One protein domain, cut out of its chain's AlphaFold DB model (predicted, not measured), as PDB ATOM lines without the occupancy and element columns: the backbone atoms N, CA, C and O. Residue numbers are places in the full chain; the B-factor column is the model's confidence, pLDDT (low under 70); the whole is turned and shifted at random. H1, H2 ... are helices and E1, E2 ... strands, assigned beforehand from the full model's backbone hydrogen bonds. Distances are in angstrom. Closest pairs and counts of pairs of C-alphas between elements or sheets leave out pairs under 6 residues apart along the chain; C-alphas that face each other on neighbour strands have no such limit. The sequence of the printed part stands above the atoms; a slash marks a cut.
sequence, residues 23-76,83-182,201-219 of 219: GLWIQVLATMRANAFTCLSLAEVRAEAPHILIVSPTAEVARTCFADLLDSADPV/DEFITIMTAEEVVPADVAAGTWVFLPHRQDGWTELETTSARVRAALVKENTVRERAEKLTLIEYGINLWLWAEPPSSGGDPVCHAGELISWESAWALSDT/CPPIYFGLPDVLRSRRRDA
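AT A GLANCE: This is residues 23 to 76, 83 to 182 and 201 to 219 of the 219 residues of an uncharacterized protein of Brevibacterium aurantiacum (UniProt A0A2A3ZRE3). A small twisted sheet of four parallel strands, E2, E1, E3 and E4 in that order, has the long helix H5 packed along one face, over E3 and E4. The short helices H3 and H2 graze this sheet, H1 and H7 lie farthest out, and a long stretch with no named element, residues 154 to 182, loops away after H6 and returns to pair with residues 39 to 40, between H1 and H2 along the chain. The printed part has 173 residues, under half of them in named elements, with seven helices and four strands in the order H1 H2 E1 H3 H4 E2 E3 H5 E4 H6 H7. The class is mixed, helices and strands. The whole is compact, with a radius of gyration of the C-alphas of 15.6 A, and rounded, with spans of 42 by 35 by 35 A.

IN THESE COORDINATES: H1, residues 23 to 34, begins at C-alpha 23 at (125.935, 134.914, 183.165) and is 17.1 A long. H2 is residues 42 to 48, 10.0 A, followed by E1, residues 52 to 55, 9.8 A. H3, residues 59 to 65, is 10.0 A long and H4, residues 67 to 73, is 9.8 A long. After the first cut come E2, residues 86 to 89, 10.1 A, and E3, residues 104 to 108, 13.4 A. H5, residues 115 to 134, is the longest helix at 29.3 A, beginning at C-alpha 115 at (111.249, 157.723, 184.498). E4 is residues 142 to 146, 13.0 A, and H6 is residues 150 to 153, 5.4 A. H7, residues 210 to 217, is 10.4 A long and ends at C-alpha 217 at (99.037, 128.065, 167.242).

HOW THE PARTS SIT: In the sheet E2 and E4 are the edge strands, and the strands' lines turn by 63 degrees from edge to edge. E2 and E1 are parallel at 20 degrees, with N 54 and O 87 2.8 A apart. E1 and E3 are parallel at 16 degrees, with N 106 and O 53 at 2.8 A. E3 and E4 are parallel at 29 degrees, with N 105 and O 142 at 2.8 A. These N and O pairs are within hydrogen-bond range. H5 is on the sheet at a height over the sheet of 9.4 A and runs along the strands, at 13 degrees to E3 on the local plane; its closest C-alphas to E3 are those of Ser 121 and Pro 108, 5.9 A. Sheet and H5 make two layers, a helix on one face of a sheet. E3, H5 and E4 form a strand-helix-strand unit, two parallel neighbour strands with a helix between, and its crossover is right-handed. H3 only grazes the sheet with residues 59 to 65, and H2 with residues 45 to 48. H3 and H4 are close but not clearly touching, Arg 63 and Leu 70 having the closest C-alphas at 7.2 A. H2 only just touches H4, with 3 pairs of C-alphas within 8 A, the closest those of Leu 42 and Ser 72 at 7.1 A. H2 also only just touches H7, with 3 such pairs, the closest those of Glu 48 and Val 211 at 7.3 A; their lines are about perpendicular at 90 degrees. H1 touches no helix and is only just apart from H6, the closest C-alphas being 8.3 A apart. Residues 205 to 206 pair antiparallel with residues 145 to 146 of E4. In H2, H3, H4 and H7 every O i to N i+4 pair is within hydrogen-bond range; in H1 it is 7 of 8 and in H5 15 of 16, while H6 is too short for such a pair.

THE WHOLE: The two C-alphas farthest apart are those of Val 76 and Gly 161, 44.6 A. Residues 77 to 82 are not printed, with C-alphas 76 and 83 12.0 A apart, nor are residues 183 to 200, with C-alphas 182 and 201 19.5 A apart. Of the links that are printed whole, E2 to E3 is long, with 14 residues. The mean pLDDT of the printed part is 72.7, and 63 residues are under 70, among them residues 149 to 182 and 201 to 208.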
ATOM      1  N   GLY A  23     125.595 136.070 184.015       61.97
ATOM      2  CA  GLY A  23     125.935 134.914 183.165       61.97
ATOM      3  C   GLY A  23     124.786 133.928 182.899       61.97
ATOM      4  O   GLY A  23     124.795 133.222 181.894       61.97
ATOM      5  N   LEU A  24     123.757 133.906 183.749       59.28
ATOM      6  CA  LEU A  24     122.553 133.102 183.537       59.28
ATOM      7  C   LEU A  24     121.664 133.634 182.394       59.28
ATOM      8  O   LEU A  24     121.071 132.837 181.671       59.28
ATOM      9  N   TRP A  25     121.621 134.952 182.162       64.81
ATOM     10  CA  TRP A  25     120.919 135.542 181.014       64.81
ATOM     11  C   TRP A  25     121.543 135.114 179.684       64.81
ATOM     12  O   TRP A  25     120.819 134.867 178.724       64.81
ATOM     13  N   ILE A  26     122.865 134.917 179.644       67.56
ATOM     14  CA  ILE A  26     123.565 134.387 178.462       67.56
ATOM     15  C   ILE A  26     123.011 133.002 178.085       67.56
ATOM     16  O   ILE A  26     122.754 132.735 176.913       67.56
ATOM     17  N   GLN A  27     122.760 132.134 179.072       65.38
ATOM     18  CA  GLN A  27     122.200 130.794 178.840       65.38
ATOM     19  C   GLN A  27     120.736 130.840 178.381       65.38
ATOM     20  O   GLN A  27     120.344 130.090 177.482       65.38
ATOM     21  N   VAL A  28     119.926 131.728 178.966       67.38
ATOM     22  CA  VAL A  28     118.524 131.932 178.560       67.38
ATOM     23  C   VAL A  28     118.455 132.415 177.112       67.38
ATOM     24  O   VAL A  28     117.735 131.831 176.304       67.38
ATOM     25  N   LEU A  29     119.262 133.411 176.746       69.06
ATOM     26  CA  LEU A  29     119.323 133.938 175.383       69.06
ATOM     27  C   LEU A  29     119.825 132.896 174.384       69.06
ATOM     28  O   LEU A  29     119.267 132.778 173.297       69.06
ATOM     29  N   ALA A  30     120.831 132.098 174.754       69.75
ATOM     30  CA  ALA A  30     121.281 130.979 173.930       69.75
ATOM     31  C   ALA A  30     120.147 129.966 173.688       69.75
ATOM     32  O   ALA A  30     119.940 129.526 172.559       69.75
ATOM     33  N   THR A  31     119.360 129.656 174.723       68.12
ATOM     34  CA  THR A  31     118.191 128.769 174.613       68.12
ATOM     35  C   THR A  31     117.116 129.366 173.702       68.12
ATOM     36  O   THR A  31     116.567 128.664 172.856       68.12
ATOM     37  N   MET A  32     116.839 130.666 173.829       70.94
ATOM     38  CA  MET A  32     115.870 131.367 172.984       70.94
ATOM     39  C   MET A  32     116.307 131.425 171.515       70.94
ATOM     40  O   MET A  32     115.483 131.215 170.627       70.94
ATOM     41  N   ARG A  33     117.595 131.670 171.250       70.38
ATOM     42  CA  ARG A  33     118.172 131.666 169.895       70.38
ATOM     43  C   ARG A  33     118.144 130.272 169.262       70.38
ATOM     44  O   ARG A  33     117.931 130.153 168.063       70.38
ATOM     45  N   ALA A  34     118.307 129.215 170.057       73.38
ATOM     46  CA  ALA A  34     118.241 127.834 169.579       73.38
ATOM     47  C   ALA A  34     116.805 127.328 169.328       73.38
ATOM     48  O   ALA A  34     116.621 126.282 168.704       73.38
ATOM     49  N   ASN A  35     115.785 128.030 169.825       70.94
ATOM     50  CA  ASN A  35     114.398 127.588 169.759       70.94
ATOM     51  C   ASN A  35     113.622 128.335 168.660       70.94
ATOM     52  O   ASN A  35     113.405 129.543 168.728       70.94
ATOM     53  N   ALA A  36     113.129 127.593 167.665       70.56
ATOM     54  CA  ALA A  36     112.354 128.133 166.547       70.56
ATOM     55  C   ALA A  36     111.025 128.802 166.963       70.56
ATOM     56  O   ALA A  36     110.468 129.581 166.197       70.56
ATOM     57  N   PHE A  37     110.500 128.561 168.166       69.38
ATOM     58  CA  PHE A  37     109.313 129.265 168.681       69.38
ATOM     59  C   PHE A  37     109.620 130.641 169.270       69.38
ATOM     60  O   PHE A  37     108.704 131.411 169.569       69.38
ATOM     61  N   THR A  38     110.901 130.938 169.452       68.31
ATOM     62  CA  THR A  38     111.389 132.189 170.025       68.31
ATOM     63  C   THR A  38     112.407 132.872 169.126       68.31
ATOM     64  O   THR A  38     112.737 134.008 169.398       68.31
ATOM     65  N   CYS A  39     112.904 132.252 168.058       74.25
ATOM     66  CA  CYS A  39     113.910 132.864 167.194       74.25
ATOM     67  C   CYS A  39     113.340 133.286 165.830       74.25
ATOM     68  O   CYS A  39     112.590 132.526 165.212       74.25
ATOM     69  N   LEU A  40     113.697 134.484 165.359       79.31
ATOM     70  CA  LEU A  40     113.361 135.002 164.030       79.31
ATOM     71  C   LEU A  40     114.611 135.279 163.208       79.31
ATOM     72  O   LEU A  40     115.549 135.912 163.684       79.31
ATOM     73  N   SER A  41     114.602 134.842 161.954       82.88
ATOM     74  CA  SER A  41     115.593 135.276 160.966       82.88
ATOM     75  C   SER A  41     115.231 136.649 160.395       82.88
ATOM     76  O   SER A  41     114.056 137.020 160.343       82.88
ATOM     77  N   LEU A  42     116.217 137.390 159.883       81.81
ATOM     78  CA  LEU A  42     115.962 138.676 159.217       81.81
ATOM     79  C   LEU A  42     114.990 138.543 158.031       81.81
ATOM     80  O   LEU A  42     114.194 139.445 157.783       81.81
ATOM     81  N   ALA A  43     115.019 137.416 157.312       84.31
ATOM     82  CA  ALA A  43     114.093 137.151 156.214       84.31
ATOM     83  C   ALA A  43     112.636 137.074 156.693       84.31
ATOM     84  O   ALA A  43     111.742 137.592 156.030       84.31
ATOM     85  N   GLU A  44     112.401 136.471 157.857       86.12
ATOM     86  CA  GLU A  44     111.069 136.377 158.459       86.12
ATOM     87  C   GLU A  44     110.599 137.726 158.988       86.12
ATOM     88  O   GLU A  44     109.441 138.086 158.791       86.12
ATOM     89  N   VAL A  45     111.509 138.508 159.576       85.88
ATOM     90  CA  VAL A  45     111.210 139.887 159.977       85.88
ATOM     91  C   VAL A  45     110.834 140.728 158.755       85.88
ATOM     92  O   VAL A  45     109.793 141.370 158.770       85.88
ATOM     93  N   ARG A  46     111.610 140.677 157.662       86.69
ATOM     94  CA  ARG A  46     111.314 141.402 156.408       86.69
ATOM     95  C   ARG A  46     110.029 140.936 155.721       86.69
ATOM     96  O   ARG A  46     109.399 141.720 155.017       86.69
ATOM     97  N   ALA A  47     109.646 139.671 155.888       87.75
ATOM     98  CA  ALA A  47     108.404 139.145 155.332       87.75
ATOM     99  C   ALA A  47     107.158 139.671 156.064       87.75
ATOM    100  O   ALA A  47     106.097 139.770 155.450       87.75
ATOM    101  N   GLU A  48     107.272 139.993 157.355       85.62
ATOM    102  CA  GLU A  48     106.144 140.446 158.177       85.62
ATOM    103  C   GLU A  48     106.117 141.964 158.393       85.62
ATOM    104  O   GLU A  48     105.045 142.566 158.416       85.62
ATOM    105  N   ALA A  49     107.282 142.589 158.538       89.56
ATOM    106  CA  ALA A  49     107.433 144.017 158.759       89.56
ATOM    107  C   ALA A  49     108.033 144.657 157.506       89.56
ATOM    108  O   ALA A  49     109.213 144.448 157.243       89.56
ATOM    109  N   PRO A  50     107.289 145.470 156.735       89.75
ATOM    110  CA  PRO A  50     107.874 146.247 155.641       89.75
ATOM    111  C   PRO A  50     108.874 147.298 156.139       89.75
ATOM    112  O   PRO A  50     109.763 147.713 155.398       89.75
ATOM    113  N   HIS A  51     108.713 147.737 157.390       92.25
ATOM    114  CA  HIS A  51     109.553 148.732 158.037       92.25
ATOM    115  C   HIS A  51     109.688 148.442 159.535       92.25
ATOM    116  O   HIS A  51     108.767 147.916 160.169       92.25
ATOM    117  N   ILE A  52     110.819 148.838 160.110       92.31
ATOM    118  CA  ILE A  52     111.093 148.814 161.543       92.31
ATOM    119  C   ILE A  52     111.354 150.240 162.015       92.31
ATOM    120  O   ILE A  52     112.230 150.928 161.497       92.31
ATOM    121  N   LEU A  53     110.639 150.654 163.057       93.50
ATOM    122  CA  LEU A  53     110.884 151.905 163.761       93.50
ATOM    123  C   LEU A  53     111.392 151.604 165.170       93.50
ATOM    124  O   LEU A  53     110.664 151.042 165.984       93.50
ATOM    125  N   ILE A  54     112.621 152.008 165.478       91.62
ATOM    126  CA  ILE A  54     113.207 151.907 166.815       91.62
ATOM    127  C   ILE A  54     113.126 153.275 167.482       91.62
ATOM    128  O   ILE A  54     113.823 154.213 167.097       91.62
ATOM    129  N   VAL A  55     112.295 153.385 168.513       91.56
ATOM    130  CA  VAL A  55     112.231 154.585 169.343       91.56
ATOM    131  C   VAL A  55     113.289 154.475 170.428       91.56
ATOM    132  O   VAL A  55     113.214 153.588 171.275       91.56
ATOM    133  N   SER A  56     114.286 155.352 170.405       86.31
ATOM    134  CA  SER A  56     115.440 155.314 171.308       86.31
ATOM    135  C   SER A  56     115.846 156.730 171.719       86.31
ATOM    136  O   SER A  56     115.750 157.640 170.898       86.31
ATOM    137  N   PRO A  57     116.317 156.956 172.960       82.75
ATOM    138  CA  PRO A  57     116.767 158.282 173.384       82.75
ATOM    139  C   PRO A  57     117.977 158.771 172.577       82.75
ATOM    140  O   PRO A  57     118.104 159.967 172.332       82.75
ATOM    141  N   THR A  58     118.858 157.857 172.154       80.81
ATOM    142  CA  THR A  58     119.996 158.161 171.274       80.81
ATOM    143  C   THR A  58     120.284 157.015 170.298       80.81
ATOM    144  O   THR A  58     119.828 155.879 170.489       80.81
ATOM    145  N   ALA A  59     121.067 157.292 169.254       80.25
ATOM    146  CA  ALA A  59     121.506 156.279 168.294       80.25
ATOM    147  C   ALA A  59     122.458 155.247 168.927       80.25
ATOM    148  O   ALA A  59     122.439 154.080 168.547       80.25
ATOM    149  N   GLU A  60     123.258 155.646 169.918       75.81
ATOM    150  CA  GLU A  60     124.179 154.767 170.647       75.81
ATOM    151  C   GLU A  60     123.424 153.737 171.489       75.81
ATOM    152  O   GLU A  60     123.789 152.561 171.494       75.81
ATOM    153  N   VAL A  61     122.336 154.147 172.151       76.81
ATOM    154  CA  VAL A  61     121.459 153.221 172.888       76.81
ATOM    155  C   VAL A  61     120.808 152.229 171.923       76.81
ATOM    156  O   VAL A  61     120.815 151.027 172.181       76.81
ATOM    157  N   ALA A  62     120.328 152.706 170.771       80.19
ATOM    158  CA  ALA A  62     119.767 151.835 169.742       80.19
ATOM    159  C   ALA A  62     120.810 150.844 169.206       80.19
ATOM    160  O   ALA A  62     120.513 149.660 169.108       80.19
ATOM    161  N   ARG A  63     122.038 151.289 168.916       78.38
ATOM    162  CA  ARG A  63     123.139 150.414 168.479       78.38
ATOM    163  C   ARG A  63     123.542 149.394 169.538       78.38
ATOM    164  O   ARG A  63     123.828 148.260 169.185       78.38
ATOM    165  N   THR A  64     123.531 149.776 170.813       74.00
ATOM    166  CA  THR A  64     123.875 148.874 171.923       74.00
ATOM    167  C   THR A  64     122.841 147.763 172.075       74.00
ATOM    168  O   THR A  64     123.210 146.601 172.216       74.00
ATOM    169  N   CYS A  65     121.554 148.110 172.012       75.25
ATOM    170  CA  CYS A  65     120.477 147.137 172.126       75.25
ATOM    171  C   CYS A  65     120.336 146.316 170.830       75.25
ATOM    172  O   CYS A  65     120.330 145.096 170.829       75.25
ATOM    173  N   PHE A  66     120.248 146.955 169.675       77.94
ATOM    174  CA  PHE A  66     119.855 146.292 168.433       77.94
ATOM    175  C   PHE A  66     121.044 145.914 167.545       77.94
ATOM    176  O   PHE A  66     120.867 145.843 166.333       77.94
ATOM    177  N   ALA A  67     122.233 145.681 168.114       76.31
ATOM    178  CA  ALA A  67     123.454 145.373 167.360       76.31
ATOM    179  C   ALA A  67     123.220 144.267 166.316       76.31
ATOM    180  O   ALA A  67     123.309 144.545 165.127       76.31
ATOM    181  N   ASP A  68     122.766 143.083 166.744       74.44
ATOM    182  CA  ASP A  68     122.503 141.938 165.857       74.44
ATOM    183  C   ASP A  68     121.534 142.294 164.707       74.44
ATOM    184  O   ASP A  68     121.763 141.932 163.553       74.44
ATOM    185  N   LEU A  69     120.454 143.035 164.998       80.00
ATOM    186  CA  LEU A  69     119.463 143.447 163.993       80.00
ATOM    187  C   LEU A  69     120.049 144.442 162.990       80.00
ATOM    188  O   LEU A  69     119.823 144.320 161.787       80.00
ATOM    189  N   LEU A  70     120.750 145.454 163.501       81.94
ATOM    190  CA  LEU A  70     121.302 146.544 162.709       81.94
ATOM    191  C   LEU A  70     122.481 146.064 161.862       81.94
ATOM    192  O   LEU A  70     122.606 146.491 160.719       81.94
ATOM    193  N   ASP A  71     123.304 145.163 162.392       80.56
ATOM    194  CA  ASP A  71     124.440 144.576 161.685       80.56
ATOM    195  C   ASP A  71     123.966 143.566 160.632       80.56
ATOM    196  O   ASP A  71     124.481 143.556 159.517       80.56
ATOM    197  N   SER A  72     122.916 142.788 160.923       74.94
ATOM    198  CA  SER A  72     122.282 141.905 159.931       74.94
ATOM    199  C   SER A  72     121.607 142.678 158.792       74.94
ATOM    200  O   SER A  72     121.519 142.181 157.667       74.94
ATOM    201  N   ALA A  73     121.083 143.873 159.079       74.38
ATOM    202  CA  ALA A  73     120.417 144.722 158.095       74.38
ATOM    203  C   ALA A  73     121.391 145.568 157.255       74.38
ATOM    204  O   ALA A  73     120.997 146.019 156.183       74.38
ATOM    205  N   ASP A  74     122.639 145.765 157.698       67.56
ATOM    206  CA  ASP A  74     123.658 146.546 156.987       67.56
ATOM    207  C   ASP A  74     124.472 145.642 156.033       67.56
ATOM    208  O   ASP A  74     125.300 144.835 156.470       67.56
ATOM    209  N   PRO A  75     124.265 145.713 154.706       52.19
ATOM    210  CA  PRO A  75     125.045 144.913 153.779       52.19
ATOM    211  C   PRO A  75     126.481 145.451 153.730       52.19
ATOM    212  O   PRO A  75     126.708 146.460 153.072       52.19
ATOM    213  N   VAL A  76     127.415 144.740 154.391       47.47
ATOM    214  CA  VAL A  76     128.911 144.615 154.355       47.47
ATOM    215  C   VAL A  76     129.769 145.544 153.448       47.47
ATOM    216  O   VAL A  76     130.979 145.655 153.619       47.47
ATOM    217  N   ASP A  83     119.502 151.553 154.433       53.88
ATOM    218  CA  ASP A  83     118.472 150.575 154.115       53.88
ATOM    219  C   ASP A  83     117.192 151.176 154.703       53.88
ATOM    220  O   ASP A  83     117.086 151.335 155.921       53.88
ATOM    221  N   GLU A  84     116.254 151.601 153.845       71.88
ATOM    222  CA  GLU A  84     114.978 152.244 154.220       71.88
ATOM    223  C   GLU A  84     114.125 151.345 155.134       71.88
ATOM    224  O   GLU A  84     113.029 151.707 155.541       71.88
ATOM    225  N   PHE A  85     114.624 150.154 155.448       87.25
ATOM    226  CA  PHE A  85     114.039 149.144 156.293       87.25
ATOM    227  C   PHE A  85     114.021 149.500 157.787       87.25
ATOM    228  O   PHE A  85     113.020 149.207 158.437       87.25
ATOM    229  N   ILE A  86     115.076 150.115 158.345       89.94
ATOM    230  CA  ILE A  86     115.158 150.431 159.786       89.94
ATOM    231  C   ILE A  86     115.374 151.926 160.004       89.94
ATOM    232  O   ILE A  86     116.389 152.484 159.589       89.94
ATOM    233  N   THR A  87     114.468 152.551 160.751       91.94
ATOM    234  CA  THR A  87     114.594 153.940 161.202       91.94
ATOM    235  C   THR A  87     114.763 154.002 162.714       91.94
ATOM    236  O   THR A  87     114.063 153.309 163.452       91.94
ATOM    237  N   ILE A  88     115.663 154.865 163.188       91.06
ATOM    238  CA  ILE A  88     115.830 155.177 164.612       91.06
ATOM    239  C   ILE A  88     115.358 156.615 164.835       91.06
ATOM    240  O   ILE A  88     115.820 157.516 164.138       91.06
ATOM    241  N   MET A  89     114.454 156.822 165.792       92.69
ATOM    242  CA  MET A  89     113.906 158.138 166.149       92.69
ATOM    243  C   MET A  89     113.878 158.324 167.662       92.69
ATOM    244  O   MET A  89     113.726 157.353 168.408       92.69
ATOM    245  N   THR A  90     113.942 159.571 168.124       90.75
ATOM    246  CA  THR A  90     113.557 159.886 169.501       90.75
ATOM    247  C   THR A  90     112.041 159.871 169.646       90.75
ATOM    248  O   THR A  90     111.279 159.969 168.684       90.75
ATOM    249  N   ALA A  91     111.564 159.750 170.879       89.06
ATOM    250  CA  ALA A  91     110.135 159.687 171.149       89.06
ATOM    251  C   ALA A  91     109.398 161.012 170.836       89.06
ATOM    252  O   ALA A  91     108.177 161.024 170.682       89.06
ATOM    253  N   GLU A  92     110.107 162.135 170.735       89.56
ATOM    254  CA  GLU A  92     109.580 163.435 170.306       89.56
ATOM    255  C   GLU A  92     109.396 163.534 168.791       89.56
ATOM    256  O   GLU A  92     108.507 164.254 168.342       89.56
ATOM    257  N   GLU A  93     110.213 162.814 168.025       92.06
ATOM    258  CA  GLU A  93     110.195 162.815 166.559       92.06
ATOM    259  C   GLU A  93     109.080 161.929 165.989       92.06
ATOM    260  O   GLU A  93     108.640 162.130 164.858       92.06
ATOM    261  N   VAL A  94     108.587 160.963 166.772       93.56
ATOM    262  CA  VAL A  94     107.544 160.036 166.321       93.56
ATOM    263  C   VAL A  94     106.205 160.751 166.161       93.56
ATOM    264  O   VAL A  94     105.553 161.135 167.136       93.56
ATOM    265  N   VAL A  95     105.734 160.815 164.918       94.50
ATOM    266  CA  VAL A  95     104.372 161.218 164.564       94.50
ATOM    267  C   VAL A  95     103.571 159.963 164.195       94.50
ATOM    268  O   VAL A  95     103.799 159.391 163.133       94.50
ATOM    269  N   PRO A  96     102.615 159.503 165.030       91.94
ATOM    270  CA  PRO A  96     101.892 158.245 164.802       91.94
ATOM    271  C   PRO A  96     101.207 158.124 163.437       91.94
ATOM    272  O   PRO A  96     101.164 157.035 162.869       91.94
ATOM    273  N   ALA A  97     100.680 159.235 162.916       91.44
ATOM    274  CA  ALA A  97     100.007 159.277 161.619       91.44
ATOM    275  C   ALA A  97     100.963 158.998 160.447       91.44
ATOM    276  O   ALA A  97     100.540 158.441 159.440       91.44
ATOM    277  N   ASP A  98     102.250 159.318 160.607       93.44
ATOM    278  CA  ASP A  98     103.267 159.169 159.562       93.44
ATOM    279  C   ASP A  98     103.925 157.779 159.589       93.44
ATOM    280  O   ASP A  98     104.672 157.419 158.680       93.44
ATOM    281  N   VAL A  99     103.645 156.960 160.613       93.38
ATOM    282  CA  VAL A  99     104.191 155.602 160.705       93.38
ATOM    283  C   VAL A  99     103.526 154.708 159.660       93.38
ATOM    284  O   VAL A  99     102.316 154.459 159.712       93.38
ATOM    285  N   ALA A 100     104.327 154.191 158.728       92.50
ATOM    286  CA  ALA A 100     103.859 153.361 157.624       92.50
ATOM    287  C   ALA A 100     103.093 152.111 158.102       92.50
ATOM    288  O   ALA A 100     103.356 151.554 159.171       92.50
ATOM    289  N   ALA A 101     102.131 151.661 157.300       91.75
ATOM    290  CA  ALA A 101     101.370 150.437 157.537       91.75
ATOM    291  C   ALA A 101     102.283 149.208 157.712       91.75
ATOM    292  O   ALA A 101     103.300 149.084 157.035       91.75
ATOM    293  N   GLY A 102     101.916 148.298 158.622       89.50
ATOM    294  CA  GLY A 102     102.680 147.070 158.879       89.50
ATOM    295  C   GLY A 102     104.008 147.276 159.618       89.50
ATOM    296  O   GLY A 102     104.724 146.305 159.850       89.50
ATOM    297  N   THR A 103     104.352 148.510 160.008       92.88
ATOM    298  CA  THR A 103     105.606 148.785 160.724       92.88
ATOM    299  C   THR A 103     105.632 148.078 162.075       92.88
ATOM    300  O   THR A 103     104.670 148.143 162.852       92.88
ATOM    301  N   TRP A 104     106.766 147.457 162.389       93.12
ATOM    302  CA  TRP A 104     107.082 147.044 163.751       93.12
ATOM    303  C   TRP A 104     107.727 148.207 164.496       93.12
ATOM    304  O   TRP A 104     108.791 148.691 164.111       93.12
ATOM    305  N   VAL A 105     107.074 148.668 165.559       92.44
ATOM    306  CA  VAL A 105     107.538 149.796 166.364       92.44
ATOM    307  C   VAL A 105     108.085 149.285 167.687       92.44
ATOM    308  O   VAL A 105     107.332 148.763 168.511       92.44
ATOM    309  N   PHE A 106     109.383 149.479 167.897       91.12
ATOM    310  CA  PHE A 106     110.076 149.168 169.138       91.12
ATOM    311  C   PHE A 106     110.072 150.381 170.069       91.12
ATOM    312  O   PHE A 106     110.567 151.446 169.707       91.12
ATOM    313  N   LEU A 107     109.526 150.225 171.276       90.06
ATOM    314  CA  LEU A 107     109.395 151.287 172.278       90.06
ATOM    315  C   LEU A 107     110.130 150.919 173.570       90.06
ATOM    316  O   LEU A 107     110.032 149.774 173.997       90.06
ATOM    317  N   PRO A 108     110.793 151.859 174.262       84.62
ATOM    318  CA  PRO A 108     111.355 151.584 175.579       84.62
ATOM    319  C   PRO A 108     110.276 151.092 176.554       84.62
ATOM    320  O   PRO A 108     109.166 151.630 176.583       84.62
ATOM    321  N   HIS A 109     110.578 150.079 177.357       82.44
ATOM    322  CA  HIS A 109     109.620 149.501 178.295       82.44
ATOM    323  C   HIS A 109     109.211 150.515 179.376       82.44
ATOM    324  O   HIS A 109     110.012 151.321 179.845       82.44
ATOM    325  N   ARG A 110     107.947 150.475 179.813       76.94
ATOM    326  CA  ARG A 110     107.377 151.461 180.764       76.94
ATOM    327  C   ARG A 110     107.726 151.203 182.236       76.94
ATOM    328  O   ARG A 110     107.179 151.861 183.116       76.94
ATOM    329  N   GLN A 111     108.554 150.197 182.495       70.81
ATOM    330  CA  GLN A 111     109.084 149.844 183.819       70.81
ATOM    331  C   GLN A 111     110.589 149.564 183.733       70.81
ATOM    332  O   GLN A 111     111.110 148.684 184.410       70.81
ATOM    333  N   ASP A 112     111.267 150.255 182.824       67.38
ATOM    334  CA  ASP A 112     112.702 150.126 182.611       67.38
ATOM    335  C   ASP A 112     113.537 150.766 183.739       67.38
ATOM    336  O   ASP A 112     114.717 150.494 183.905       67.38
ATOM    337  N   GLY A 113     112.924 151.602 184.569       66.56
ATOM    338  CA  GLY A 113     113.551 152.322 185.667       66.56
ATOM    339  C   GLY A 113     114.053 153.718 185.300       66.56
ATOM    340  O   GLY A 113     114.531 154.426 186.188       66.56
ATOM    341  N   TRP A 114     113.910 154.140 184.040       74.12
ATOM    342  CA  TRP A 114     114.241 155.482 183.561       74.12
ATOM    343  C   TRP A 114     112.966 156.314 183.373       74.12
ATOM    344  O   TRP A 114     112.387 156.351 182.293       74.12
ATOM    345  N   THR A 115     112.551 157.030 184.421       74.06
ATOM    346  CA  THR A 115     111.249 157.723 184.498       74.06
ATOM    347  C   THR A 115     110.931 158.634 183.313       74.06
ATOM    348  O   THR A 115     109.805 158.630 182.815       74.06
ATOM    349  N   GLU A 116     111.892 159.444 182.863       77.12
ATOM    350  CA  GLU A 116     111.693 160.334 181.713       77.12
ATOM    351  C   GLU A 116     111.411 159.525 180.444       77.12
ATOM    352  O   GLU A 116     110.391 159.737 179.787       77.12
ATOM    353  N   LEU A 117     112.247 158.524 180.163       79.62
ATOM    354  CA  LEU A 117     112.083 157.653 179.007       79.62
ATOM    355  C   LEU A 117     110.785 156.838 179.069       79.62
ATOM    356  O   LEU A 117     110.082 156.725 178.069       79.62
ATOM    357  N   GLU A 118     110.431 156.315 180.242       81.25
ATOM    358  CA  GLU A 118     109.169 155.611 180.486       81.25
ATOM    359  C   GLU A 118     107.964 156.514 180.221       81.25
ATOM    360  O   GLU A 118     106.992 156.092 179.592       81.25
ATOM    361  N   THR A 119     108.026 157.764 180.685       83.81
ATOM    362  CA  THR A 119     106.954 158.748 180.504       83.81
ATOM    363  C   THR A 119     106.776 159.067 179.026       83.81
ATOM    364  O   THR A 119     105.652 159.023 178.510       83.81
ATOM    365  N   THR A 120     107.871 159.340 178.316       86.81
ATOM    366  CA  THR A 120     107.801 159.665 176.892       86.81
ATOM    367  C   THR A 120     107.400 158.447 176.059       86.81
ATOM    368  O   THR A 120     106.538 158.573 175.186       86.81
ATOM    369  N   SER A 121     107.906 157.254 176.383       86.75
ATOM    370  CA  SER A 121     107.487 155.994 175.758       86.75
ATOM    371  C   SER A 121     105.996 155.723 175.971       86.75
ATOM    372  O   SER A 121     105.270 155.449 175.016       86.75
ATOM    373  N   ALA A 122     105.481 155.890 177.195       87.44
ATOM    374  CA  ALA A 122     104.063 155.707 177.495       87.44
ATOM    375  C   ALA A 122     103.169 156.668 176.695       87.44
ATOM    376  O   ALA A 122     102.110 156.262 176.206       87.44
ATOM    377  N   ARG A 123     103.606 157.922 176.516       92.38
ATOM    378  CA  ARG A 123     102.917 158.916 175.679       92.38
ATOM    379  C   ARG A 123     102.872 158.479 174.214       92.38
ATOM    380  O   ARG A 123     101.788 158.456 173.628       92.38
ATOM    381  N   VAL A 124     104.019 158.118 173.635       92.88
ATOM    382  CA  VAL A 124     104.112 157.671 172.233       92.88
ATOM    383  C   VAL A 124     103.285 156.408 172.019       92.88
ATOM    384  O   VAL A 124     102.477 156.352 171.095       92.88
ATOM    385  N   ARG A 125     103.384 155.434 172.929       92.06
ATOM    386  CA  ARG A 125     102.576 154.213 172.914       92.06
ATOM    387  C   ARG A 125     101.083 154.517 172.904       92.06
ATOM    388  O   ARG A 125     100.354 153.939 172.108       92.06
ATOM    389  N   ALA A 126     100.608 155.399 173.784       88.19
ATOM    390  CA  ALA A 126      99.191 155.753 173.840       88.19
ATOM    391  C   ALA A 126      98.710 156.367 172.515       88.19
ATOM    392  O   ALA A 126      97.625 156.034 172.034       88.19
ATOM    393  N   ALA A 127      99.534 157.219 171.903       92.25
ATOM    394  CA  ALA A 127      99.228 157.844 170.625       92.25
ATOM    395  C   ALA A 127      99.239 156.829 169.464       92.25
ATOM    396  O   ALA A 127      98.292 156.801 168.679       92.25
ATOM    397  N   LEU A 128     100.233 155.938 169.412       91.06
ATOM    398  CA  LEU A 128     100.306 154.846 168.438       91.06
ATOM    399  C   LEU A 128      99.156 153.856 168.592       91.06
ATOM    400  O   LEU A 128      98.595 153.440 167.592       91.06
ATOM    401  N   VAL A 129      98.753 153.497 169.814       88.81
ATOM    402  CA  VAL A 129      97.593 152.621 170.040       88.81
ATOM    403  C   VAL A 129      96.322 153.284 169.529       88.81
ATOM    404  O   VAL A 129      95.552 152.639 168.824       88.81
ATOM    405  N   LYS A 130      96.111 154.565 169.851       85.69
ATOM    406  CA  LYS A 130      94.951 155.322 169.370       85.69
ATOM    407  C   LYS A 130      94.905 155.341 167.841       85.69
ATOM    408  O   LYS A 130      93.871 154.996 167.280       85.69
ATOM    409  N   GLU A 131      96.014 155.673 167.190       88.44
ATOM    410  CA  GLU A 131      96.131 155.658 165.730       88.44
ATOM    411  C   GLU A 131      95.886 154.250 165.172       88.44
ATOM    412  O   GLU A 131      95.064 154.034 164.286       88.44
ATOM    413  N   ASN A 132      96.514 153.246 165.779       87.75
ATOM    414  CA  ASN A 132      96.377 151.864 165.362       87.75
ATOM    415  C   ASN A 132      94.946 151.347 165.529       87.75
ATOM    416  O   ASN A 132      94.566 150.452 164.791       87.75
ATOM    417  N   THR A 133      94.115 151.877 166.439       84.88
ATOM    418  CA  THR A 133      92.713 151.431 166.574       84.88
ATOM    419  C   THR A 133      91.867 151.724 165.338       84.88
ATOM    420  O   THR A 133      91.045 150.880 164.982       84.88
ATOM    421  N   VAL A 134      92.105 152.849 164.656       87.94
ATOM    422  CA  VAL A 134      91.293 153.293 163.509       87.94
ATOM    423  C   VAL A 134      91.775 152.745 162.166       87.94
ATOM    424  O   VAL A 134      91.025 152.784 161.199       87.94
ATOM    425  N   ARG A 135      92.994 152.198 162.112       85.12
ATOM    426  CA  ARG A 135      93.569 151.580 160.910       85.12
ATOM    427  C   ARG A 135      92.830 150.315 160.487       85.12
ATOM    428  O   ARG A 135      92.345 149.563 161.337       85.12
ATOM    429  N   GLU A 136      92.830 150.029 159.194       87.56
ATOM    430  CA  GLU A 136      92.361 148.743 158.684       87.56
ATOM    431  C   GLU A 136      93.260 147.597 159.160       87.56
ATOM    432  O   GLU A 136      94.417 147.795 159.538       87.56
ATOM    433  N   ARG A 137      92.742 146.361 159.152       82.31
ATOM    434  CA  ARG A 137      93.485 145.196 159.672       82.31
ATOM    435  C   ARG A 137      94.848 145.006 158.993       82.31
ATOM    436  O   ARG A 137      95.804 144.662 159.675       82.31
ATOM    437  N   ALA A 138      94.920 145.219 157.681       82.00
ATOM    438  CA  ALA A 138      96.154 145.083 156.904       82.00
ATOM    439  C   ALA A 138      97.146 146.240 157.127       82.00
ATOM    440  O   ALA A 138      98.306 146.133 156.750       82.00
ATOM    441  N   GLU A 139      96.699 147.336 157.743       86.75
ATOM    442  CA  GLU A 139      97.501 148.540 157.971       86.75
ATOM    443  C   GLU A 139      97.984 148.667 159.418       86.75
ATOM    444  O   GLU A 139      98.675 149.633 159.768       86.75
ATOM    445  N   LYS A 140      97.608 147.704 160.271       87.38
ATOM    446  CA  LYS A 140      97.945 147.728 161.688       87.38
ATOM    447  C   LYS A 140      99.458 147.729 161.891       87.38
ATOM    448  O   LYS A 140     100.220 147.113 161.153       87.38
ATOM    449  N   LEU A 141      99.857 148.424 162.943       90.12
ATOM    450  CA  LEU A 141     101.204 148.429 163.487       90.12
ATOM    451  C   LEU A 141     101.357 147.297 164.504       90.12
ATOM    452  O   LEU A 141     100.417 147.017 165.262       90.12
ATOM    453  N   THR A 142     102.559 146.735 164.586       89.44
ATOM    454  CA  THR A 142     102.957 145.820 165.663       89.44
ATOM    455  C   THR A 142     103.791 146.602 166.666       89.44
ATOM    456  O   THR A 142     104.844 147.128 166.322       89.44
ATOM    457  N   LEU A 143     103.317 146.713 167.906       87.81
ATOM    458  CA  LEU A 143     104.043 147.406 168.971       87.81
ATOM    459  C   LEU A 143     104.815 146.384 169.800       87.81
ATOM    460  O   LEU A 143     104.210 145.450 170.328       87.81
ATOM    461  N   ILE A 144     106.123 146.589 169.918       86.00
ATOM    462  CA  ILE A 144     107.035 145.730 170.669       86.00
ATOM    463  C   ILE A 144     107.747 146.613 171.693       86.00
ATOM    464  O   ILE A 144     108.356 147.611 171.326       86.00
ATOM    465  N   GLU A 145     107.658 146.311 172.985       83.94
ATOM    466  CA  GLU A 145     108.431 147.069 173.983       83.94
ATOM    467  C   GLU A 145     109.820 146.429 174.160       83.94
ATOM    468  O   GLU A 145     109.970 145.229 173.954       83.94
ATOM    469  N   TYR A 146     110.850 147.195 174.513       78.75
ATOM    470  CA  TYR A 146     112.186 146.675 174.808       78.75
ATOM    471  C   TYR A 146     112.795 147.354 176.038       78.75
ATOM    472  O   TYR A 146     112.603 148.549 176.251       78.75
ATOM    473  N   GLY A 147     113.494 146.604 176.888       75.19
ATOM    474  CA  GLY A 147     113.867 147.089 178.226       75.19
ATOM    475  C   GLY A 147     115.333 147.479 178.436       75.19
ATOM    476  O   GLY A 147     116.024 146.713 179.075       75.19
ATOM    477  N   ILE A 148     115.790 148.665 178.019       72.31
ATOM    478  CA  ILE A 148     117.196 149.155 178.095       72.31
ATOM    479  C   ILE A 148     117.967 148.860 179.400       72.31
ATOM    480  O   ILE A 148     119.175 148.638 179.359       72.31
ATOM    481  N   ASN A 149     117.316 148.902 180.555       62.53
ATOM    482  CA  ASN A 149     117.926 148.632 181.859       62.53
ATOM    483  C   ASN A 149     117.294 147.442 182.560       62.53
ATOM    484  O   ASN A 149     117.783 147.008 183.602       62.53
ATOM    485  N   LEU A 150     116.199 146.923 182.015       58.72
ATOM    486  CA  LEU A 150     115.409 145.871 182.618       58.72
ATOM    487  C   LEU A 150     116.276 144.652 182.971       58.72
ATOM    488  O   LEU A 150     116.119 144.094 184.049       58.72
ATOM    489  N   TRP A 151     117.269 144.315 182.141       57.84
ATOM    490  CA  TRP A 151     118.234 143.231 182.386       57.84
ATOM    491  C   TRP A 151     119.155 143.427 183.600       57.84
ATOM    492  O   TRP A 151     119.621 142.435 184.154       57.84
ATOM    493  N   LEU A 152     119.397 144.661 184.055       54.75
ATOM    494  CA  LEU A 152     120.160 144.923 185.286       54.75
ATOM    495  C   LEU A 152     119.369 144.548 186.545       54.75
ATOM    496  O   LEU A 152     119.954 144.263 187.588       54.75
ATOM    497  N   TRP A 153     118.042 144.549 186.440       53.38
ATOM    498  CA  TRP A 153     117.110 144.378 187.558       53.38
ATOM    499  C   TRP A 153     116.270 143.101 187.428       53.38
ATOM    500  O   TRP A 153     115.462 142.774 188.296       53.38
ATOM    501  N   ALA A 154     116.451 142.377 186.325       51.62
ATOM    502  CA  ALA A 154     115.769 141.142 186.016       51.62
ATOM    503  C   ALA A 154     116.396 139.965 186.757       51.62
ATOM    504  O   ALA A 154     117.366 139.363 186.290       51.62
ATOM    505  N   GLU A 155     115.802 139.593 187.890       47.84
ATOM    506  CA  GLU A 155     116.031 138.262 188.450       47.84
ATOM    507  C   GLU A 155     115.469 137.204 187.486       47.84
ATOM    508  O   GLU A 155     114.380 137.408 186.942       47.84
ATOM    509  N   PRO A 156     116.194 136.098 187.240       47.94
ATOM    510  CA  PRO A 156     115.720 135.000 186.398       47.94
ATOM    511  C   PRO A 156     114.409 134.417 186.952       47.94
ATOM    512  O   PRO A 156     114.187 134.471 188.165       47.94
ATOM    513  N   PRO A 157     113.560 133.805 186.109       47.78
ATOM    514  CA  PRO A 157     112.334 133.190 186.591       47.78
ATOM    515  C   PRO A 157     112.661 132.054 187.557       47.78
ATOM    516  O   PRO A 157     113.343 131.097 187.187       47.78
ATOM    517  N   SER A 158     112.213 132.182 188.807       43.72
ATOM    518  CA  SER A 158     112.678 131.315 189.896       43.72
ATOM    519  C   SER A 158     111.774 130.101 190.110       43.72
ATOM    520  O   SER A 158     112.278 129.009 190.368       43.72
ATOM    521  N   SER A 159     110.457 130.248 189.926       39.47
ATOM    522  CA  SER A 159     109.483 129.145 189.931       39.47
ATOM    523  C   SER A 159     108.049 129.675 189.810       39.47
ATOM    524  O   SER A 159     107.494 130.125 190.805       39.47
ATOM    525  N   GLY A 160     107.425 129.580 188.629       41.66
ATOM    526  CA  GLY A 160     105.957 129.597 188.450       41.66
ATOM    527  C   GLY A 160     105.125 130.701 189.139       41.66
ATOM    528  O   GLY A 160     103.941 130.465 189.377       41.66
ATOM    529  N   GLY A 161     105.709 131.851 189.491       30.75
ATOM    530  CA  GLY A 161     105.047 132.987 190.145       30.75
ATOM    531  C   GLY A 161     104.464 134.016 189.168       30.75
ATOM    532  O   GLY A 161     104.757 133.988 187.974       30.75
ATOM    533  N   ASP A 162     103.603 134.900 189.693       32.69
ATOM    534  CA  ASP A 162     102.935 135.993 188.967       32.69
ATOM    535  C   ASP A 162     103.963 137.044 188.472       32.69
ATOM    536  O   ASP A 162     104.603 137.716 189.289       32.69
ATOM    537  N   PRO A 163     104.136 137.205 187.147       36.66
ATOM    538  CA  PRO A 163     105.329 137.791 186.532       36.66
ATOM    539  C   PRO A 163     105.374 139.329 186.488       36.66
ATOM    540  O   PRO A 163     105.929 139.913 185.561       36.66
ATOM    541  N   VAL A 164     104.812 140.022 187.481       37.44
ATOM    542  CA  VAL A 164     104.789 141.502 187.521       37.44
ATOM    543  C   VAL A 164     105.862 142.083 188.462       37.44
ATOM    544  O   VAL A 164     105.961 143.298 188.611       37.44
ATOM    545  N   CYS A 165     106.694 141.251 189.104       37.03
ATOM    546  CA  CYS A 165     107.679 141.719 190.097       37.03
ATOM    547  C   CYS A 165     109.156 141.438 189.770       37.03
ATOM    548  O   CYS A 165     110.012 142.072 190.384       37.03
ATOM    549  N   HIS A 166     109.470 140.592 188.784       38.06
ATOM    550  CA  HIS A 166     110.851 140.282 188.400       38.06
ATOM    551  C   HIS A 166     110.983 140.251 186.880       38.06
ATOM    552  O   HIS A 166     110.246 139.554 186.186       38.06
ATOM    553  N   ALA A 167     111.930 141.010 186.337       37.91
ATOM    554  CA  ALA A 167     112.063 141.170 184.898       37.91
ATOM    555  C   ALA A 167     112.532 139.909 184.133       37.91
ATOM    556  O   ALA A 167     112.465 139.892 182.907       37.91
ATOM    557  N   GLY A 168     112.921 138.828 184.825       36.56
ATOM    558  CA  GLY A 168     113.071 137.496 184.226       36.56
ATOM    559  C   GLY A 168     111.822 136.616 184.302       36.56
ATOM    560  O   GLY A 168     111.714 135.664 183.538       36.56
ATOM    561  N   GLU A 169     110.829 136.945 185.131       37.66
ATOM    562  CA  GLU A 169     109.505 136.296 185.101       37.66
ATOM    563  C   GLU A 169     108.599 136.901 184.020       37.66
ATOM    564  O   GLU A 169     107.691 136.244 183.517       37.66
ATOM    565  N   LEU A 170     108.951 138.096 183.541       39.66
ATOM    566  CA  LEU A 170     108.382 138.783 182.379       39.66
ATOM    567  C   LEU A 170     108.613 138.072 181.022       39.66
ATOM    568  O   LEU A 170     108.143 138.549 179.991       39.66
ATOM    569  N   ILE A 171     109.207 136.872 181.026       41.34
ATOM    570  CA  ILE A 171     109.132 135.867 179.946       41.34
ATOM    571  C   ILE A 171     107.759 135.152 180.017       41.34
ATOM    572  O   ILE A 171     107.617 133.937 179.888       41.34
ATOM    573  N   SER A 172     106.699 135.912 180.276       33.88
ATOM    574  CA  SER A 172     105.326 135.433 180.208       33.88
ATOM    575  C   SER A 172     104.915 135.421 178.745       33.88
ATOM    576  O   SER A 172     104.860 136.483 178.134       33.88
ATOM    577  N   TRP A 173     104.726 134.209 178.213       37.59
ATOM    578  CA  TRP A 173     103.986 133.728 177.029       37.59
ATOM    579  C   TRP A 173     103.811 134.588 175.751       37.59
ATOM    580  O   TRP A 173     103.512 134.009 174.720       37.59
ATOM    581  N   GLU A 174     104.059 135.887 175.702       38.34
ATOM    582  CA  GLU A 174     104.003 136.729 174.498       38.34
ATOM    583  C   GLU A 174     105.297 137.540 174.283       38.34
ATOM    584  O   GLU A 174     105.424 138.222 173.273       38.34
ATOM    585  N   SER A 175     106.282 137.444 175.187       47.81
ATOM    586  CA  SER A 175     107.305 138.491 175.374       47.81
ATOM    587  C   SER A 175     108.753 138.000 175.430       47.81
ATOM    588  O   SER A 175     109.509 138.391 176.310       47.81
ATOM    589  N   ALA A 176     109.167 137.106 174.537       52.41
ATOM    590  CA  ALA A 176     110.574 136.720 174.481       52.41
ATOM    591  C   ALA A 176     110.883 136.097 173.127       52.41
ATOM    592  O   ALA A 176     110.678 134.899 172.921       52.41
ATOM    593  N   TRP A 177     111.363 136.913 172.196       53.56
ATOM    594  CA  TRP A 177     111.945 136.405 170.966       53.56
ATOM    595  C   TRP A 177     113.355 136.953 170.755       53.56
ATOM    596  O   TRP A 177     113.733 137.938 171.374       53.56
ATOM    597  N   ALA A 178     114.164 136.257 169.968       55.06
ATOM    598  CA  ALA A 178     115.558 136.561 169.683       55.06
ATOM    599  C   ALA A 178     115.782 136.560 168.167       55.06
ATOM    600  O   ALA A 178     115.076 135.868 167.434       55.06
ATOM    601  N   LEU A 179     116.780 137.294 167.689       46.88
ATOM    602  CA  LEU A 179     117.176 137.261 166.282       46.88
ATOM    603  C   LEU A 179     118.202 136.148 166.040       46.88
ATOM    604  O   LEU A 179     119.067 135.902 166.884       46.88
ATOM    605  N   SER A 180     118.070 135.450 164.911       48.97
ATOM    606  CA  SER A 180     119.065 134.493 164.425       48.97
ATOM    607  C   SER A 180     120.114 135.232 163.612       48.97
ATOM    608  O   SER A 180     119.782 135.917 162.645       48.97
ATOM    609  N   ASP A 181     121.372 135.030 163.978       49.78
ATOM    610  CA  ASP A 181     122.532 135.548 163.266       49.78
ATOM    611  C   ASP A 181     122.907 134.543 162.165       49.78
ATOM    612  O   ASP A 181     123.776 133.687 162.334       49.78
ATOM    613  N   THR A 182     122.155 134.515 161.061       39.62
ATOM    614  CA  THR A 182     122.389 133.514 160.007       39.62
ATOM    615  C   THR A 182     123.514 133.957 159.070       39.62
ATOM    616  O   THR A 182     123.296 134.319 157.917       39.62
ATOM    617  N   CYS A 201     124.675 144.524 175.483       54.09
ATOM    618  CA  CYS A 201     123.489 144.249 176.289       54.09
ATOM    619  C   CYS A 201     122.302 143.957 175.360       54.09
ATOM    620  O   CYS A 201     121.757 144.892 174.769       54.09
ATOM    621  N   PRO A 202     121.885 142.690 175.209       54.00
ATOM    622  CA  PRO A 202     120.862 142.343 174.247       54.00
ATOM    623  C   PRO A 202     119.477 142.693 174.809       54.00
ATOM    624  O   PRO A 202     119.201 142.443 175.987       54.00
ATOM    625  N   PRO A 203     118.581 143.232 173.977       56.75
ATOM    626  CA  PRO A 203     117.283 143.678 174.397       56.75
ATOM    627  C   PRO A 203     116.331 142.533 174.705       56.75
ATOM    628  O   PRO A 203     116.139 141.622 173.908       56.75
ATOM    629  N   ILE A 204     115.679 142.614 175.862       60.56
ATOM    630  CA  ILE A 204     114.457 141.878 176.181       60.56
ATOM    631  C   ILE A 204     113.295 142.550 175.451       60.56
ATOM    632  O   ILE A 204     113.017 143.722 175.707       60.56
ATOM    633  N   TYR A 205     112.631 141.800 174.574       60.69
ATOM    634  CA  TYR A 205     111.501 142.249 173.760       60.69
ATOM    635  C   TYR A 205     110.153 141.779 174.310       60.69
ATOM    636  O   TYR A 205     110.004 140.619 174.672       60.69
ATOM    637  N   PHE A 206     109.145 142.643 174.262       64.12
ATOM    638  CA  PHE A 206     107.792 142.410 174.757       64.12
ATOM    639  C   PHE A 206     106.764 142.528 173.644       64.12
ATOM    640  O   PHE A 206     106.715 143.549 172.964       64.12
ATOM    641  N   GLY A 207     105.885 141.536 173.522       66.00
ATOM    642  CA  GLY A 207     104.915 141.451 172.435       66.00
ATOM    643  C   GLY A 207     105.353 140.475 171.345       66.00
ATOM    644  O   GLY A 207     106.542 140.274 171.085       66.00
ATOM    645  N   LEU A 208     104.357 139.845 170.721       66.38
ATOM    646  CA  LEU A 208     104.568 138.712 169.831       66.38
ATOM    647  C   LEU A 208     104.216 139.076 168.379       66.38
ATOM    648  O   LEU A 208     103.035 139.313 168.089       66.38
ATOM    649  N   PRO A 209     105.197 139.079 167.461       72.81
ATOM    650  CA  PRO A 209     104.960 139.075 166.018       72.81
ATOM    651  C   PRO A 209     103.953 138.008 165.561       72.81
ATOM    652  O   PRO A 209     103.820 136.950 166.189       72.81
ATOM    653  N   ASP A 210     103.242 138.262 164.464       76.50
ATOM    654  CA  ASP A 210     102.257 137.354 163.865       76.50
ATOM    655  C   ASP A 210     102.883 136.009 163.467       76.50
ATOM    656  O   ASP A 210     102.250 134.964 163.656       76.50
ATOM    657  N   VAL A 211     104.129 135.996 162.983       78.12
ATOM    658  CA  VAL A 211     104.867 134.772 162.641       78.12
ATOM    659  C   VAL A 211     105.048 133.881 163.869       78.12
ATOM    660  O   VAL A 211     104.805 132.675 163.809       78.12
ATOM    661  N   LEU A 212     105.374 134.464 165.025       72.25
ATOM    662  CA  LEU A 212     105.537 133.714 166.268       72.25
ATOM    663  C   LEU A 212     104.188 133.320 166.874       72.25
ATOM    664  O   LEU A 212     104.067 132.230 167.434       72.25
ATOM    665  N   ARG A 213     103.149 134.153 166.715       70.94
ATOM    666  CA  ARG A 213     101.767 133.782 167.066       70.94
ATOM    667  C   ARG A 213     101.281 132.586 166.251       70.94
ATOM    668  O   ARG A 213     100.635 131.704 166.811       70.94
ATOM    669  N   SER A 214     101.607 132.542 164.963       75.88
ATOM    670  CA  SER A 214     101.233 131.445 164.065       75.88
ATOM    671  C   SER A 214     101.955 130.153 164.440       75.88
ATOM    672  O   SER A 214     101.293 129.161 164.727       75.88
ATOM    673  N   ARG A 215     103.287 130.187 164.601       74.69
ATOM    674  CA  ARG A 215     104.070 129.007 165.024       74.69
ATOM    675  C   ARG A 215     103.551 128.378 166.315       74.69
ATOM    676  O   ARG A 215     103.530 127.163 166.430       74.69
ATOM    677  N   ARG A 216     103.131 129.198 167.282       67.56
ATOM    678  CA  ARG A 216     102.579 128.710 168.556       67.56
ATOM    679  C   ARG A 216     101.176 128.136 168.442       67.56
ATOM    680  O   ARG A 216     100.813 127.304 169.259       67.56
ATOM    681  N   ARG A 217     100.371 128.618 167.495       69.25
ATOM    682  CA  ARG A 217      99.037 128.065 167.242       69.25
ATOM    683  C   ARG A 217      99.118 126.700 166.563       69.25
ATOM    684  O   ARG A 217      98.259 125.862 166.810       69.25
ATOM    685  N   ASP A 218     100.119 126.525 165.708       67.81
ATOM    686  CA  ASP A 218     100.277 125.339 164.869       67.81
ATOM    687  C   ASP A 218     101.121 124.228 165.535       67.81
ATOM    688  O   ASP A 218     101.311 123.168 164.935       67.81
ATOM    689  N   ALA A 219     101.621 124.467 166.754       59.09
ATOM    690  CA  ALA A 219     102.341 123.507 167.596       59.09
ATOM    691  C   ALA A 219     101.403 122.791 168.577       59.09
ATOM    692  O   ALA A 219     101.609 121.574 168.786       59.09
TER     693      ALA A 219